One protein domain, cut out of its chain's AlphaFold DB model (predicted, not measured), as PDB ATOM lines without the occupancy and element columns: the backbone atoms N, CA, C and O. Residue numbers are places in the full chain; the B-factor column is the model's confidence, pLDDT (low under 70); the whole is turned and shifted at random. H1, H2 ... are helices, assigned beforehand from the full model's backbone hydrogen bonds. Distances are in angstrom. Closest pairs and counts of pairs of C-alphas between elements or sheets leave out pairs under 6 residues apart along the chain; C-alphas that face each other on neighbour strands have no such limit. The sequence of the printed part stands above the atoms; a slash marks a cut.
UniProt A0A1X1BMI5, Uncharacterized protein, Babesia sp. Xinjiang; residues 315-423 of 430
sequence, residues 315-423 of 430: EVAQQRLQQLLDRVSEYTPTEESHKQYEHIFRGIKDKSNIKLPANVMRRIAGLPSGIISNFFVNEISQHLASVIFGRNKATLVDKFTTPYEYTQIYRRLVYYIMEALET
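AT A GLANCE: This is residues 315 to 423 of the 430 residues of an uncharacterized protein of Babesia sp. Xinjiang (UniProt A0A1X1BMI5). Two long helices, H5 and H7, cross near their middles as an X and make the core, and H1 meets H7 at a corner, the last residues of H1 near the last residues of H7. H4 makes a corner with the first part of H1 at one end of the long axis, the short H6 lies toward the other end, and the short H3 packs on the last residues of H1, residues 328 to 330. The printed part has 109 residues with seven named helices, H1 to H7 in order along the chain, and no named strand; the class is all helix. The whole is compact, with a radius of gyration of the C-alphas of 13.7 A, yet elongated, spanning 42 by 26 by 24 A.

HOW THE PARTS SIT: H1, residues 315 to 330, touches H3, residues 342 to 346, with residues 328 to 330 alone; the closest C-alphas, of Ser 329 and Arg 346, are 4.4 A apart. With residues 316 to 321 alone H1 touches H4, residues 358 to 366, about perpendicular at 89 degrees; the closest C-alphas are those of Ala 317 and Ala 365, 4.1 A apart. With residues 324 to 328 alone it touches residues 417 to 421 of H7, residues 403 to 422, about perpendicular at 74 degrees; the closest C-alphas, of Val 328 and Ala 420, are 5.3 A apart. H2, residues 336 to 339, only just touches H7, with 3 pairs of C-alphas within 8 A, the closest those of His 338 and Tyr 416 at 6.3 A. H5, residues 374 to 391, touches H7 at a steep tilt of 51 degrees, opposite ways; the closest C-alphas, of Ser 381 and Val 414, are 5.1 A apart. H4 and H5 are close but not clearly touching, with the closest C-alphas, of Val 360 and Ile 380, 7.3 A apart. H6, residues 393 to 397, is close to H7 but not clearly touching, with the closest C-alphas, of Val 397 and Tyr 406, 7.9 A apart. H4 and H7 are apart. Every O i to N i+4 pair is within hydrogen-bond range in H1, H3, H4, H5, H6 and H7; H2 is too short for such a pair.

IN THESE COORDINATES: H1 begins at C-alpha 315, at (59.207, -59.237, -17.849), and is 22.6 A from first to last C-alpha. H4 is 12.4 A long and H5 25.5 A, with C-alpha 374 at (49.588, -42.924, -32.879). H7, the longest helix, is 28.8 A long and ends at C-alpha 422, at (49.111, -39.188, -25.643).

THE WHOLE: The two C-alphas farthest apart, of Pro 368 and Thr 401, are 43.1 A apart. The link from H3 to H4, 11 residues, is long. The printed part has no cut; its mean pLDDT is 91.8 and no printed residue is under 70.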
ATOM      1  N   GLU A 315      59.208 -60.098 -19.035       92.50
ATOM      2  CA  GLU A 315      59.207 -59.237 -17.849       92.50
ATOM      3  C   GLU A 315      59.267 -57.751 -18.221       92.50
ATOM      4  O   GLU A 315      58.541 -56.943 -17.643       92.50
ATOM      5  N   VAL A 316      60.064 -57.385 -19.235       92.12
ATOM      6  CA  VAL A 316      60.145 -55.999 -19.725       92.12
ATOM      7  C   VAL A 316      58.827 -55.584 -20.372       92.12
ATOM      8  O   VAL A 316      58.369 -54.459 -20.176       92.12
ATOM      9  N   ALA A 317      58.188 -56.482 -21.126       93.31
ATOM     10  CA  ALA A 317      56.872 -56.220 -21.702       93.31
ATOM     11  C   ALA A 317      55.832 -55.948 -20.602       93.31
ATOM     12  O   ALA A 317      55.085 -54.972 -20.687       93.31
ATOM     13  N   GLN A 318      55.836 -56.768 -19.548       94.19
ATOM     14  CA  GLN A 318      54.916 -56.642 -18.421       94.19
ATOM     15  C   GLN A 318      55.150 -55.360 -17.613       94.19
ATOM     16  O   GLN A 318      54.193 -54.657 -17.295       94.19
ATOM     17  N   GLN A 319      56.407 -55.012 -17.325       93.44
ATOM     18  CA  GLN A 319      56.753 -53.777 -16.615       93.44
ATOM     19  C   GLN A 319      56.268 -52.539 -17.380       93.44
ATOM     20  O   GLN A 319      55.716 -51.605 -16.802       93.44
ATOM     21  N   ARG A 320      56.437 -52.539 -18.704       93.50
ATOM     22  CA  ARG A 320      56.003 -51.429 -19.561       93.50
ATOM     23  C   ARG A 320      54.494 -51.359 -19.707       93.50
ATOM     24  O   ARG A 320      53.950 -50.261 -19.708       93.50
ATOM     25  N   LEU A 321      53.820 -52.507 -19.789       94.88
ATOM     26  CA  LEU A 321      52.364 -52.554 -19.712       94.88
ATOM     27  C   LEU A 321      51.882 -51.936 -18.398       94.88
ATOM     28  O   LEU A 321      50.982 -51.104 -18.430       94.88
ATOM     29  N   GLN A 322      52.511 -52.267 -17.269       94.94
ATOM     30  CA  GLN A 322      52.145 -51.680 -15.983       94.94
ATOM     31  C   GLN A 322      52.284 -50.152 -15.993       94.94
ATOM     32  O   GLN A 322      51.351 -49.468 -15.595       94.94
ATOM     33  N   GLN A 323      53.366 -49.605 -16.551       93.56
ATOM     34  CA  GLN A 323      53.530 -48.148 -16.679       93.56
ATOM     35  C   GLN A 323      52.445 -47.496 -17.555       93.56
ATOM     36  O   GLN A 323      51.986 -46.393 -17.256       93.56
ATOM     37  N   LEU A 324      52.007 -48.169 -18.627       94.75
ATOM     38  CA  LEU A 324      50.872 -47.709 -19.436       94.75
ATOM     39  C   LEU A 324      49.571 -47.719 -18.618       94.75
ATOM     40  O   LEU A 324      48.802 -46.762 -18.687       94.75
ATOM     41  N   LEU A 325      49.331 -48.773 -17.833       95.62
ATOM     42  CA  LEU A 325      48.149 -48.890 -16.973       95.62
ATOM     43  C   LEU A 325      48.141 -47.840 -15.860       95.62
ATOM     44  O   LEU A 325      47.101 -47.227 -15.624       95.62
ATOM     45  N   ASP A 326      49.284 -47.604 -15.220       94.69
ATOM     46  CA  ASP A 326      49.449 -46.582 -14.185       94.69
ATOM     47  C   ASP A 326      49.076 -45.212 -14.752       94.69
ATOM     48  O   ASP A 326      48.237 -44.504 -14.195       94.69
ATOM     49  N   ARG A 327      49.582 -44.899 -15.945       93.94
ATOM     50  CA  ARG A 327      49.274 -43.649 -16.633       93.94
ATOM     51  C   ARG A 327      47.799 -43.502 -16.992       93.94
ATOM     52  O   ARG A 327      47.218 -42.447 -16.759       93.94
ATOM     53  N   VAL A 328      47.179 -44.549 -17.533       96.06
ATOM     54  CA  VAL A 328      45.734 -44.549 -17.815       96.06
ATOM     55  C   VAL A 328      44.926 -44.369 -16.523       96.06
ATOM     56  O   VAL A 328      43.888 -43.709 -16.541       96.06
ATOM     57  N   SER A 329      45.405 -44.908 -15.399       96.19
ATOM     58  CA  SER A 329      44.741 -44.785 -14.094       96.19
ATOM     59  C   SER A 329      44.841 -43.387 -13.473       96.19
ATOM     60  O   SER A 329      43.938 -42.979 -12.743       96.19
ATOM     61  N   GLU A 330      45.927 -42.667 -13.759       95.50
ATOM     62  CA  GLU A 330      46.221 -41.330 -13.226       95.50
ATOM     63  C   GLU A 330      45.711 -40.203 -14.133       95.50
ATOM     64  O   GLU A 330      45.636 -39.045 -13.716       95.50
ATOM     65  N   TYR A 331      45.344 -40.531 -15.373       96.12
ATOM     66  CA  TYR A 331      44.840 -39.564 -16.332       96.12
ATOM     67  C   TYR A 331      43.530 -38.927 -15.861       96.12
ATOM     68  O   TYR A 331      42.572 -39.615 -15.509       96.12
ATOM     69  N   THR A 332      43.488 -37.593 -15.896       95.94
ATOM     70  CA  THR A 332      42.274 -36.804 -15.671       95.94
ATOM     71  C   THR A 332      41.760 -36.312 -17.025       95.94
ATOM     72  O   THR A 332      42.446 -35.502 -17.655       95.94
ATOM     73  N   PRO A 333      40.589 -36.779 -17.493       94.19
ATOM     74  CA  PRO A 333      40.090 -36.439 -18.818       94.19
ATOM     75  C   PRO A 333      39.778 -34.952 -18.961       94.19
ATOM     76  O   PRO A 333      39.159 -34.341 -18.084       94.19
ATOM     77  N   THR A 334      40.170 -34.382 -20.099       92.00
ATOM     78  CA  THR A 334      39.822 -33.005 -20.471       92.00
ATOM     79  C   THR A 334      38.377 -32.897 -20.942       92.00
ATOM     80  O   THR A 334      37.710 -31.902 -20.656       92.00
ATOM     81  N   GLU A 335      37.870 -33.924 -21.626       90.69
ATOM     82  CA  GLU A 335      36.488 -33.953 -22.092       90.69
ATOM     83  C   GLU A 335      35.504 -34.339 -20.978       90.69
ATOM     84  O   GLU A 335      35.649 -35.355 -20.294       90.69
ATOM     85  N   GLU A 336      34.423 -33.566 -20.842       92.69
ATOM     86  CA  GLU A 336      33.337 -33.852 -19.891       92.69
ATOM     87  C   GLU A 336      32.681 -35.218 -20.165       92.69
ATOM     88  O   GLU A 336      32.299 -35.941 -19.244       92.69
ATOM     89  N   SER A 337      32.615 -35.607 -21.443       89.19
ATOM     90  CA  SER A 337      32.072 -36.887 -21.910       89.19
ATOM     91  C   SER A 337      32.827 -38.099 -21.331       89.19
ATOM     92  O   SER A 337      32.234 -39.173 -21.164       89.19
ATOM     93  N   HIS A 338      34.112 -37.917 -20.998       92.38
ATOM     94  CA  HIS A 338      35.036 -38.940 -20.517       92.38
ATOM     95  C   HIS A 338      35.068 -39.047 -18.984       92.38
ATOM     96  O   HIS A 338      35.345 -40.129 -18.457       92.38
ATOM     97  N   LYS A 339      34.697 -37.987 -18.250       93.38
ATOM     98  CA  LYS A 339      34.692 -37.969 -16.769       93.38
ATOM     99  C   LYS A 339      33.849 -39.078 -16.149       93.38
ATOM    100  O   LYS A 339      34.220 -39.658 -15.132       93.38
ATOM    101  N   GLN A 340      32.744 -39.449 -16.793       92.75
ATOM    102  CA  GLN A 340      31.895 -40.542 -16.312       92.75
ATOM    103  C   GLN A 340      32.607 -41.904 -16.258       92.75
ATOM    104  O   GLN A 340      32.125 -42.792 -15.559       92.75
ATOM    105  N   TYR A 341      33.727 -42.088 -16.966       93.75
ATOM    106  CA  TYR A 341      34.495 -43.337 -16.984       93.75
ATOM    107  C   TYR A 341      35.705 -43.319 -16.047       93.75
ATOM    108  O   TYR A 341      36.313 -44.362 -15.834       93.75
ATOM    109  N   GLU A 342      36.030 -42.180 -15.433       94.50
ATOM    110  CA  GLU A 342      37.216 -42.018 -14.582       94.50
ATOM    111  C   GLU A 342      37.276 -43.072 -13.461       94.50
ATOM    112  O   GLU A 342      38.308 -43.699 -13.221       94.50
ATOM    113  N   HIS A 343      36.137 -43.353 -12.823       93.69
ATOM    114  CA  HIS A 343      36.039 -44.363 -11.768       93.69
ATOM    115  C   HIS A 343      36.378 -45.789 -12.244       93.69
ATOM    116  O   HIS A 343      36.841 -46.605 -11.449       93.69
ATOM    117  N   ILE A 344      36.175 -46.094 -13.530       93.75
ATOM    118  CA  ILE A 344      36.501 -47.396 -14.131       93.75
ATOM    119  C   ILE A 344      38.017 -47.529 -14.294       93.75
ATOM    120  O   ILE A 344      38.582 -48.598 -14.030       93.75
ATOM    121  N   PHE A 345      38.669 -46.443 -14.714       94.81
ATOM    122  CA  PHE A 345      40.097 -46.412 -15.014       94.81
ATOM    123  C   PHE A 345      40.973 -46.231 -13.772       94.81
ATOM    124  O   PHE A 345      42.034 -46.845 -13.710       94.81
ATOM    125  N   ARG A 346      40.524 -45.517 -12.729       94.50
ATOM    126  CA  ARG A 346      41.295 -45.361 -11.474       94.50
ATOM    127  C   ARG A 346      41.710 -46.694 -10.835       94.50
ATOM    128  O   ARG A 346      42.781 -46.782 -10.247       94.50
ATOM    129  N   GLY A 347      40.886 -47.737 -10.968       90.44
ATOM    130  CA  GLY A 347      41.172 -49.077 -10.442       90.44
ATOM    131  C   GLY A 347      41.863 -50.022 -11.429       90.44
ATOM    132  O   GLY A 347      41.862 -51.230 -11.197       90.44
ATOM    133  N   ILE A 348      42.359 -49.539 -12.576       93.50
ATOM    134  CA  ILE A 348      42.943 -50.418 -13.599       93.50
ATOM    135  C   ILE A 348      44.357 -50.891 -13.241       93.50
ATOM    136  O   ILE A 348      44.698 -52.031 -13.548       93.50
ATOM    137  N   LYS A 349      45.147 -50.059 -12.554       91.00
ATOM    138  CA  LYS A 349      46.539 -50.368 -12.193       91.00
ATOM    139  C   LYS A 349      46.681 -51.556 -11.245       91.00
ATOM    140  O   LYS A 349      47.641 -52.308 -11.348       91.00
ATOM    141  N   ASP A 350      45.686 -51.777 -10.388       91.06
ATOM    142  CA  ASP A 350      45.685 -52.872  -9.413       91.06
ATOM    143  C   ASP A 350      45.302 -54.223 -10.050       91.06
ATOM    144  O   ASP A 350      45.317 -55.272  -9.400       91.06
ATOM    145  N   LYS A 351      44.939 -54.229 -11.340       86.69
ATOM    146  CA  LYS A 351      44.470 -55.418 -12.059       86.69
ATOM    147  C   LYS A 351      45.634 -56.110 -12.766       86.69
ATOM    148  O   LYS A 351      45.783 -56.022 -13.982       86.69
ATOM    149  N   SER A 352      46.394 -56.896 -12.007       80.38
ATOM    150  CA  SER A 352      47.521 -57.711 -12.504       80.38
ATOM    151  C   SER A 352      47.144 -58.746 -13.576       80.38
ATOM    152  O   SER A 352      48.004 -59.291 -14.260       80.38
ATOM    153  N   ASN A 353      45.853 -59.024 -13.751       87.31
ATOM    154  CA  ASN A 353      45.331 -60.008 -14.693       87.31
ATOM    155  C   ASN A 353      45.031 -59.443 -16.093       87.31
ATOM    156  O   ASN A 353      44.391 -60.135 -16.885       87.31
ATOM    157  N   ILE A 354      45.370 -58.189 -16.408       93.19
ATOM    158  CA  ILE A 354      45.211 -57.667 -17.775       93.19
ATOM    159  C   ILE A 354      46.267 -58.324 -18.667       93.19
ATOM    160  O   ILE A 354      47.458 -58.066 -18.527       93.19
ATOM    161  N   LYS A 355      45.814 -59.184 -19.582       92.88
ATOM    162  CA  LYS A 355      46.644 -59.806 -20.614       92.88
ATOM    163  C   LYS A 355      46.315 -59.161 -21.955       92.88
ATOM    164  O   LYS A 355      45.145 -59.088 -22.325       92.88
ATOM    165  N   LEU A 356      47.341 -58.685 -22.654       93.81
ATOM    166  CA  LEU A 356      47.232 -58.247 -24.043       93.81
ATOM    167  C   LEU A 356      47.677 -59.378 -24.980       93.81
ATOM    168  O   LEU A 356      48.440 -60.247 -24.547       93.81
ATOM    169  N   PRO A 357      47.245 -59.367 -26.254       95.94
ATOM    170  CA  PRO A 357      47.728 -60.314 -27.256       95.94
ATOM    171  C   PRO A 357      49.261 -60.352 -27.353       95.94
ATOM    172  O   PRO A 357      49.942 -59.336 -27.161       95.94
ATOM    173  N   ALA A 358      49.824 -61.524 -27.664       94.25
ATOM    174  CA  ALA A 358      51.270 -61.755 -27.634       94.25
ATOM    175  C   ALA A 358      52.051 -60.838 -28.597       94.25
ATOM    176  O   ALA A 358      53.141 -60.362 -28.266       94.25
ATOM    177  N   ASN A 359      51.483 -60.534 -29.768       92.88
ATOM    178  CA  ASN A 359      52.041 -59.590 -30.742       92.88
ATOM    179  C   ASN A 359      52.119 -58.154 -30.184       92.88
ATOM    180  O   ASN A 359      53.135 -57.477 -30.369       92.88
ATOM    181  N   VAL A 360      51.095 -57.711 -29.450       94.88
ATOM    182  CA  VAL A 360      51.061 -56.391 -28.799       94.88
ATOM    183  C   VAL A 360      52.089 -56.335 -27.674       94.88
ATOM    184  O   VAL A 360      52.880 -55.394 -27.616       94.88
ATOM    185  N   MET A 361      52.159 -57.376 -26.837       95.81
ATOM    186  CA  MET A 361      53.159 -57.472 -25.766       95.81
ATOM    187  C   MET A 361      54.589 -57.423 -26.309       95.81
ATOM    188  O   MET A 361      55.421 -56.676 -25.791       95.81
ATOM    189  N   ARG A 362      54.871 -58.138 -27.405       93.81
ATOM    190  CA  ARG A 362      56.182 -58.107 -28.075       93.81
ATOM    191  C   ARG A 362      56.546 -56.692 -28.540       93.81
ATOM    192  O   ARG A 362      57.677 -56.249 -28.344       93.81
ATOM    193  N   ARG A 363      55.586 -55.954 -29.105       93.56
ATOM    194  CA  ARG A 363      55.789 -54.563 -29.542       93.56
ATOM    195  C   ARG A 363      55.967 -53.601 -28.367       93.56
ATOM    196  O   ARG A 363      56.861 -52.760 -28.432       93.56
ATOM    197  N   ILE A 364      55.213 -53.766 -27.277       94.00
ATOM    198  CA  ILE A 364      55.402 -53.009 -26.025       94.00
ATOM    199  C   ILE A 364      56.823 -53.227 -25.483       94.00
ATOM    200  O   ILE A 364      57.514 -52.265 -25.131       94.00
ATOM    201  N   ALA A 365      57.304 -54.473 -25.484       93.75
ATOM    202  CA  ALA A 365      58.674 -54.809 -25.099       93.75
ATOM    203  C   ALA A 365      59.701 -54.084 -25.991       93.75
ATOM    204  O   ALA A 365      60.693 -53.544 -25.503       93.75
ATOM    205  N   GLY A 366      59.435 -53.996 -27.294       91.31
ATOM    206  CA  GLY A 366      60.298 -53.334 -28.275       91.31
ATOM    207  C   GLY A 366      60.316 -51.802 -28.221       91.31
ATOM    208  O   GLY A 366      61.259 -51.210 -28.736       91.31
ATOM    209  N   LEU A 367      59.341 -51.144 -27.578       90.06
ATOM    210  CA  LEU A 367      59.202 -49.682 -27.647       90.06
ATOM    211  C   LEU A 367      60.487 -48.916 -27.251       90.06
ATOM    212  O   LEU A 367      61.082 -49.193 -26.200       90.06
ATOM    213  N   PRO A 368      60.941 -47.935 -28.040       88.06
ATOM    214  CA  PRO A 368      61.933 -46.990 -27.549       88.06
ATOM    215  C   PRO A 368      61.303 -46.114 -26.456       88.06
ATOM    216  O   PRO A 368      60.094 -45.886 -26.451       88.06
ATOM    217  N   SER A 369      62.113 -45.613 -25.523       85.81
ATOM    218  CA  SER A 369      61.666 -44.524 -24.646       85.81
ATOM    219  C   SER A 369      61.373 -43.294 -25.505       85.81
ATOM    220  O   SER A 369      62.160 -42.961 -26.392       85.81
ATOM    221  N   GLY A 370      60.242 -42.629 -25.273       86.31
ATOM    222  CA  GLY A 370      59.810 -41.491 -26.080       86.31
ATOM    223  C   GLY A 370      58.357 -41.583 -26.538       86.31
ATOM    224  O   GLY A 370      57.473 -41.928 -25.757       86.31
ATOM    225  N   ILE A 371      58.118 -41.170 -27.782       83.38
ATOM    226  CA  ILE A 371      56.779 -41.026 -28.361       83.38
ATOM    227  C   ILE A 371      56.325 -42.384 -28.898       83.38
ATOM    228  O   ILE A 371      57.006 -42.978 -29.735       83.38
ATOM    229  N   ILE A 372      55.174 -42.869 -28.432       90.19
ATOM    230  CA  ILE A 372      54.516 -44.026 -29.044       90.19
ATOM    231  C   ILE A 372      53.842 -43.556 -30.333       90.19
ATOM    232  O   ILE A 372      53.189 -42.518 -30.346       90.19
ATOM    233  N   SER A 373      53.986 -44.311 -31.424       91.19
ATOM    234  CA  SER A 373      53.285 -43.980 -32.665       91.19
ATOM    235  C   SER A 373      51.767 -43.997 -32.453       91.19
ATOM    236  O   SER A 373      51.239 -44.919 -31.834       91.19
ATOM    237  N   ASN A 374      51.051 -43.021 -33.018       89.88
ATOM    238  CA  ASN A 374      49.588 -42.924 -32.879       89.88
ATOM    239  C   ASN A 374      48.875 -44.215 -33.314       89.88
ATOM    240  O   ASN A 374      47.891 -44.627 -32.706       89.88
ATOM    241  N   PHE A 375      49.411 -44.897 -34.334       90.38
ATOM    242  CA  PHE A 375      48.911 -46.204 -34.762       90.38
ATOM    243  C   PHE A 375      48.965 -47.237 -33.628       90.38
ATOM    244  O   PHE A 375      47.989 -47.944 -33.388       90.38
ATOM    245  N   PHE A 376      50.081 -47.298 -32.898       94.06
ATOM    246  CA  PHE A 376      50.231 -48.248 -31.804       94.06
ATOM    247  C   PHE A 376      49.485 -47.825 -30.535       94.06
ATOM    248  O   PHE A 376      48.971 -48.688 -29.828       94.06
ATOM    249  N   VAL A 377      49.357 -46.518 -30.272       95.25
ATOM    250  CA  VAL A 377      48.467 -46.006 -29.215       95.25
ATOM    251  C   VAL A 377      47.036 -46.477 -29.456       95.25
ATOM    252  O   VAL A 377      46.420 -47.028 -28.545       95.25
ATOM    253  N   ASN A 378      46.521 -46.327 -30.679       94.44
ATOM    254  CA  ASN A 378      45.183 -46.789 -31.045       94.44
ATOM    255  C   ASN A 378      45.025 -48.308 -30.840       94.44
ATOM    256  O   ASN A 378      44.051 -48.748 -30.237       94.44
ATOM    257  N   GLU A 379      46.003 -49.110 -31.262       95.12
ATOM    258  CA  GLU A 379      45.982 -50.569 -31.087       95.12
ATOM    259  C   GLU A 379      45.951 -50.992 -29.607       95.12
ATOM    260  O   GLU A 379      45.082 -51.764 -29.197       95.12
ATOM    261  N   ILE A 380      46.837 -50.432 -28.772       95.88
ATOM    262  CA  ILE A 380      46.834 -50.682 -27.320       95.88
ATOM    263  C   ILE A 380      45.492 -50.259 -26.712       95.88
ATOM    264  O   ILE A 380      44.923 -50.988 -25.896       95.88
ATOM    265  N   SER A 381      44.971 -49.105 -27.129       96.81
ATOM    266  CA  SER A 381      43.720 -48.547 -26.615       96.81
ATOM    267  C   SER A 381      42.522 -49.433 -26.934       96.81
ATOM    268  O   SER A 381      41.684 -49.648 -26.062       96.81
ATOM    269  N   GLN A 382      42.460 -50.013 -28.133       95.88
ATOM    270  CA  GLN A 382      41.413 -50.966 -28.508       95.88
ATOM    271  C   GLN A 382      41.460 -52.231 -27.648       95.88
ATOM    272  O   GLN A 382      40.438 -52.641 -27.095       95.88
ATOM    273  N   HIS A 383      42.639 -52.827 -27.462       96.75
ATOM    274  CA  HIS A 383      42.751 -54.034 -26.641       96.75
ATOM    275  C   HIS A 383      42.444 -53.770 -25.165       96.75
ATOM    276  O   HIS A 383      41.697 -54.533 -24.548       96.75
ATOM    277  N   LEU A 384      42.956 -52.673 -24.602       96.25
ATOM    278  CA  LEU A 384      42.645 -52.284 -23.228       96.25
ATOM    279  C   LEU A 384      41.154 -51.977 -23.063       96.25
ATOM    280  O   LEU A 384      40.538 -52.492 -22.130       96.25
ATOM    281  N   ALA A 385      40.550 -51.222 -23.984       96.50
ATOM    282  CA  ALA A 385      39.117 -50.953 -23.963       96.50
ATOM    283  C   ALA A 385      38.308 -52.250 -24.011       96.50
ATOM    284  O   ALA A 385      37.376 -52.390 -23.231       96.50
ATOM    285  N   SER A 386      38.689 -53.222 -24.843       95.50
ATOM    286  CA  SER A 386      38.016 -54.528 -24.926       95.50
ATOM    287  C   SER A 386      38.062 -55.291 -23.603       95.50
ATOM    288  O   SER A 386      37.020 -55.708 -23.086       95.50
ATOM    289  N   VAL A 387      39.240 -55.379 -22.976       94.94
ATOM    290  CA  VAL A 387      39.403 -56.046 -21.674       94.94
ATOM    291  C   VAL A 387      38.605 -55.335 -20.576       94.94
ATOM    292  O   VAL A 387      37.930 -55.980 -19.768       94.94
ATOM    293  N   ILE A 388      38.656 -54.003 -20.533       94.19
ATOM    294  CA  ILE A 388      37.937 -53.192 -19.540       94.19
ATOM    295  C   ILE A 388      36.432 -53.302 -19.753       94.19
ATOM    296  O   ILE A 388      35.691 -53.503 -18.790       94.19
ATOM    297  N   PHE A 389      35.983 -53.194 -20.997       93.31
ATOM    298  CA  PHE A 389      34.580 -53.264 -21.358       93.31
ATOM    299  C   PHE A 389      33.999 -54.633 -20.992       93.31
ATOM    300  O   PHE A 389      32.963 -54.701 -20.335       93.31
ATOM    301  N   GLY A 390      34.698 -55.725 -21.325       92.88
ATOM    302  CA  GLY A 390      34.281 -57.083 -20.969       92.88
ATOM    303  C   GLY A 390      34.146 -57.288 -19.457       92.88
ATOM    304  O   GLY A 390      33.169 -57.877 -18.995       92.88
ATOM    305  N   ARG A 391      35.077 -56.742 -18.666       91.81
ATOM    306  CA  ARG A 391      35.068 -56.868 -17.196       91.81
ATOM    307  C   ARG A 391      34.016 -56.015 -16.508       91.81
ATOM    308  O   ARG A 391      33.454 -56.436 -15.504       91.81
ATOM    309  N   ASN A 392      33.760 -54.824 -17.032       90.88
ATOM    310  CA  ASN A 392      32.779 -53.899 -16.471       90.88
ATOM    311  C   ASN A 392      31.428 -54.019 -17.182       90.88
ATOM    312  O   ASN A 392      30.595 -53.123 -17.066       90.88
ATOM    313  N   LYS A 393      31.201 -55.125 -17.907       89.75
ATOM    314  CA  LYS A 393      29.991 -55.335 -18.695       89.75
ATOM    315  C   LYS A 393      28.741 -55.167 -17.838       89.75
ATOM    316  O   LYS A 393      27.872 -54.436 -18.254       89.75
ATOM    317  N   ALA A 394      28.665 -55.722 -16.627       87.50
ATOM    318  CA  ALA A 394      27.487 -55.535 -15.767       87.50
ATOM    319  C   ALA A 394      27.220 -54.049 -15.436       87.50
ATOM    320  O   ALA A 394      26.126 -53.550 -15.656       87.50
ATOM    321  N   THR A 395      28.248 -53.311 -15.005       86.75
ATOM    322  CA  THR A 395      28.138 -51.888 -14.632       86.75
ATOM    323  C   THR A 395      27.852 -50.971 -15.825       86.75
ATOM    324  O   THR A 395      27.222 -49.924 -15.673       86.75
ATOM    325  N   LEU A 396      28.334 -51.341 -17.012       86.06
ATOM    326  CA  LEU A 396      28.120 -50.590 -18.245       86.06
ATOM    327  C   LEU A 396      26.796 -50.975 -18.926       86.06
ATOM    328  O   LEU A 396      26.153 -50.104 -19.505       86.06
ATOM    329  N   VAL A 397      26.370 -52.242 -18.823       79.75
ATOM    330  CA  VAL A 397      25.192 -52.796 -19.514       79.75
ATOM    331  C   VAL A 397      23.873 -52.309 -18.972       79.75
ATOM    332  O   VAL A 397      22.970 -52.072 -19.771       79.75
ATOM    333  N   ASP A 398      23.784 -52.031 -17.679       78.88
ATOM    334  CA  ASP A 398      22.565 -51.457 -17.101       78.88
ATOM    335  C   ASP A 398      22.223 -50.069 -17.682       78.88
ATOM    336  O   ASP A 398      21.113 -49.572 -17.504       78.88
ATOM    337  N   LYS A 399      23.161 -49.446 -18.411       74.81
ATOM    338  CA  LYS A 399      22.959 -48.180 -19.124       74.81
ATOM    339  C   LYS A 399      22.617 -48.346 -20.610       74.81
ATOM    340  O   LYS A 399      22.371 -47.336 -21.261       74.81
ATOM    341  N   PHE A 400      22.621 -49.564 -21.159       79.62
ATOM    342  CA  PHE A 400      22.372 -49.795 -22.584       79.62
ATOM    343  C   PHE A 400      20.924 -50.192 -22.853       79.62
ATOM    344  O   PHE A 400      20.422 -51.193 -22.344       79.62
ATOM    345  N   THR A 401      20.290 -49.456 -23.755       77.50
ATOM    346  CA  THR A 401      19.019 -49.829 -24.381       77.50
ATOM    347  C   THR A 401      19.209 -50.311 -25.817       77.50
ATOM    348  O   THR A 401      18.371 -51.063 -26.318       77.50
ATOM    349  N   THR A 402      20.319 -49.940 -26.476       87.88
ATOM    350  CA  THR A 402      20.557 -50.255 -27.895       87.88
ATOM    351  C   THR A 402      21.992 -50.725 -28.209       87.88
ATOM    352  O   THR A 402      22.947 -50.338 -27.528       87.88
ATOM    353  N   PRO A 403      22.198 -51.509 -29.292       82.56
ATOM    354  CA  PRO A 403      23.535 -51.857 -29.799       82.56
ATOM    355  C   PRO A 403      24.401 -50.647 -30.201       82.56
ATOM    356  O   PRO A 403      25.633 -50.701 -30.170       82.56
ATOM    357  N   TYR A 404      23.767 -49.531 -30.567       83.31
ATOM    358  CA  TYR A 404      24.468 -48.294 -30.902       83.31
ATOM    359  C   TYR A 404      25.157 -47.687 -29.672       83.31
ATOM    360  O   TYR A 404      26.343 -47.360 -29.725       83.31
ATOM    361  N   GLU A 405      24.455 -47.614 -28.538       86.62
ATOM    362  CA  GLU A 405      25.010 -47.110 -27.274       86.62
ATOM    363  C   GLU A 405      26.187 -47.960 -26.784       86.62
ATOM    364  O   GLU A 405      27.187 -47.418 -26.312       86.62
ATOM    365  N   TYR A 406      26.106 -49.281 -26.969       86.38
ATOM    366  CA  TYR A 406      27.206 -50.207 -26.694       86.38
ATOM    367  C   TYR A 406      28.477 -49.806 -27.457       86.38
ATOM    368  O   TYR A 406      29.549 -49.635 -26.867       86.38
ATOM    369  N   THR A 407      28.343 -49.590 -28.768       88.88
ATOM    370  CA  THR A 407      29.459 -49.204 -29.645       88.88
ATOM    371  C   THR A 407      30.024 -47.838 -29.260       88.88
ATOM    372  O   THR A 407      31.240 -47.640 -29.277       88.88
ATOM    373  N   GLN A 408      29.159 -46.899 -28.870       89.62
ATOM    374  CA  GLN A 408      29.571 -45.562 -28.444       89.62
ATOM    375  C   GLN A 408      30.356 -45.584 -27.130       89.62
ATOM    376  O   GLN A 408      31.388 -44.922 -27.031       89.62
ATOM    377  N   ILE A 409      29.938 -46.377 -26.138       92.12
ATOM    378  CA  ILE A 409      30.700 -46.504 -24.887       92.12
ATOM    379  C   ILE A 409      32.045 -47.175 -25.133       92.12
ATOM    380  O   ILE A 409      33.056 -46.657 -24.664       92.12
ATOM    381  N   TYR A 410      32.082 -48.279 -25.883       94.50
ATOM    382  CA  TYR A 410      33.348 -48.926 -26.226       94.50
ATOM    383  C   TYR A 410      34.323 -47.930 -26.867       94.50
ATOM    384  O   TYR A 410      35.464 -47.808 -26.428       94.50
ATOM    385  N   ARG A 411      33.848 -47.138 -27.835       92.38
ATOM    386  CA  ARG A 411      34.651 -46.091 -28.480       92.38
ATOM    387  C   ARG A 411      35.115 -45.010 -27.507       92.38
ATOM    388  O   ARG A 411      36.275 -44.628 -27.563       92.38
ATOM    389  N   ARG A 412      34.262 -44.549 -26.590       94.75
ATOM    390  CA  ARG A 412      34.658 -43.574 -25.555       94.75
ATOM    391  C   ARG A 412      35.724 -44.124 -24.609       94.75
ATOM    392  O   ARG A 412      36.613 -43.381 -24.214       94.75
ATOM    393  N   LEU A 413      35.684 -45.417 -24.282       95.81
ATOM    394  CA  LEU A 413      36.767 -46.051 -23.524       95.81
ATOM    395  C   LEU A 413      38.073 -46.068 -24.326       95.81
ATOM    396  O   LEU A 413      39.121 -45.774 -23.757       95.81
ATOM    397  N   VAL A 414      38.017 -46.368 -25.631       96.44
ATOM    398  CA  VAL A 414      39.193 -46.281 -26.515       96.44
ATOM    399  C   VAL A 414      39.765 -44.861 -26.496       96.44
ATOM    400  O   VAL A 414      40.958 -44.715 -26.258       96.44
ATOM    401  N   TYR A 415      38.932 -43.828 -26.656       95.06
ATOM    402  CA  TYR A 415      39.389 -42.432 -26.643       95.06
ATOM    403  C   TYR A 415      40.000 -42.006 -25.322       95.06
ATOM    404  O   TYR A 415      41.080 -41.426 -25.327       95.06
ATOM    405  N   TYR A 416      39.373 -42.369 -24.205       96.38
ATOM    406  CA  TYR A 416      39.938 -42.126 -22.883       96.38
ATOM    407  C   TYR A 416      41.372 -42.669 -22.785       96.38
ATOM    408  O   TYR A 416      42.278 -41.982 -22.318       96.38
ATOM    409  N   ILE A 417      41.591 -43.909 -23.237       96.75
ATOM    410  CA  ILE A 417      42.913 -44.540 -23.188       96.75
ATOM    411  C   ILE A 417      43.878 -43.853 -24.157       96.75
ATOM    412  O   ILE A 417      45.021 -43.604 -23.782       96.75
ATOM    413  N   MET A 418      43.433 -43.512 -25.370       95.38
ATOM    414  CA  MET A 418      44.267 -42.802 -26.341       95.38
ATOM    415  C   MET A 418      44.748 -41.459 -25.781       95.38
ATOM    416  O   MET A 418      45.954 -41.225 -25.738       95.38
ATOM    417  N   GLU A 419      43.839 -40.626 -25.268       94.50
ATOM    418  CA  GLU A 419      44.175 -39.322 -24.681       94.50
ATOM    419  C   GLU A 419      45.135 -39.461 -23.491       94.50
ATOM    420  O   GLU A 419      46.113 -38.708 -23.374       94.50
ATOM    421  N   ALA A 420      44.900 -40.462 -22.635       95.12
ATOM    422  CA  ALA A 420      45.775 -40.773 -21.513       95.12
ATOM    423  C   ALA A 420      47.190 -41.147 -21.973       95.12
ATOM    424  O   ALA A 420      48.186 -40.688 -21.407       95.12
ATOM    425  N   LEU A 421      47.310 -41.962 -23.021       94.38
ATOM    426  CA  LEU A 421      48.599 -42.394 -23.557       94.38
ATOM    427  C   LEU A 421      49.298 -41.313 -24.391       94.38
ATOM    428  O   LEU A 421      50.526 -41.315 -24.469       94.38
ATOM    429  N   GLU A 422      48.560 -40.344 -24.927       91.06
ATOM    430  CA  GLU A 422      49.111 -39.188 -25.643       91.06
ATOM    431  C   GLU A 422      49.563 -38.061 -24.693       91.06
ATOM    432  O   GLU A 422      50.450 -37.280 -25.046       91.06
ATOM    433  N   THR A 423      49.062 -38.014 -23.447       86.19
ATOM    434  CA  THR A 423      49.316 -36.892 -22.513       86.19
ATOM    435  C   THR A 423      50.065 -37.296 -21.227       86.19
ATOM    436  O   THR A 423      49.483 -37.989 -20.395       86.19
TER     437      THR A 423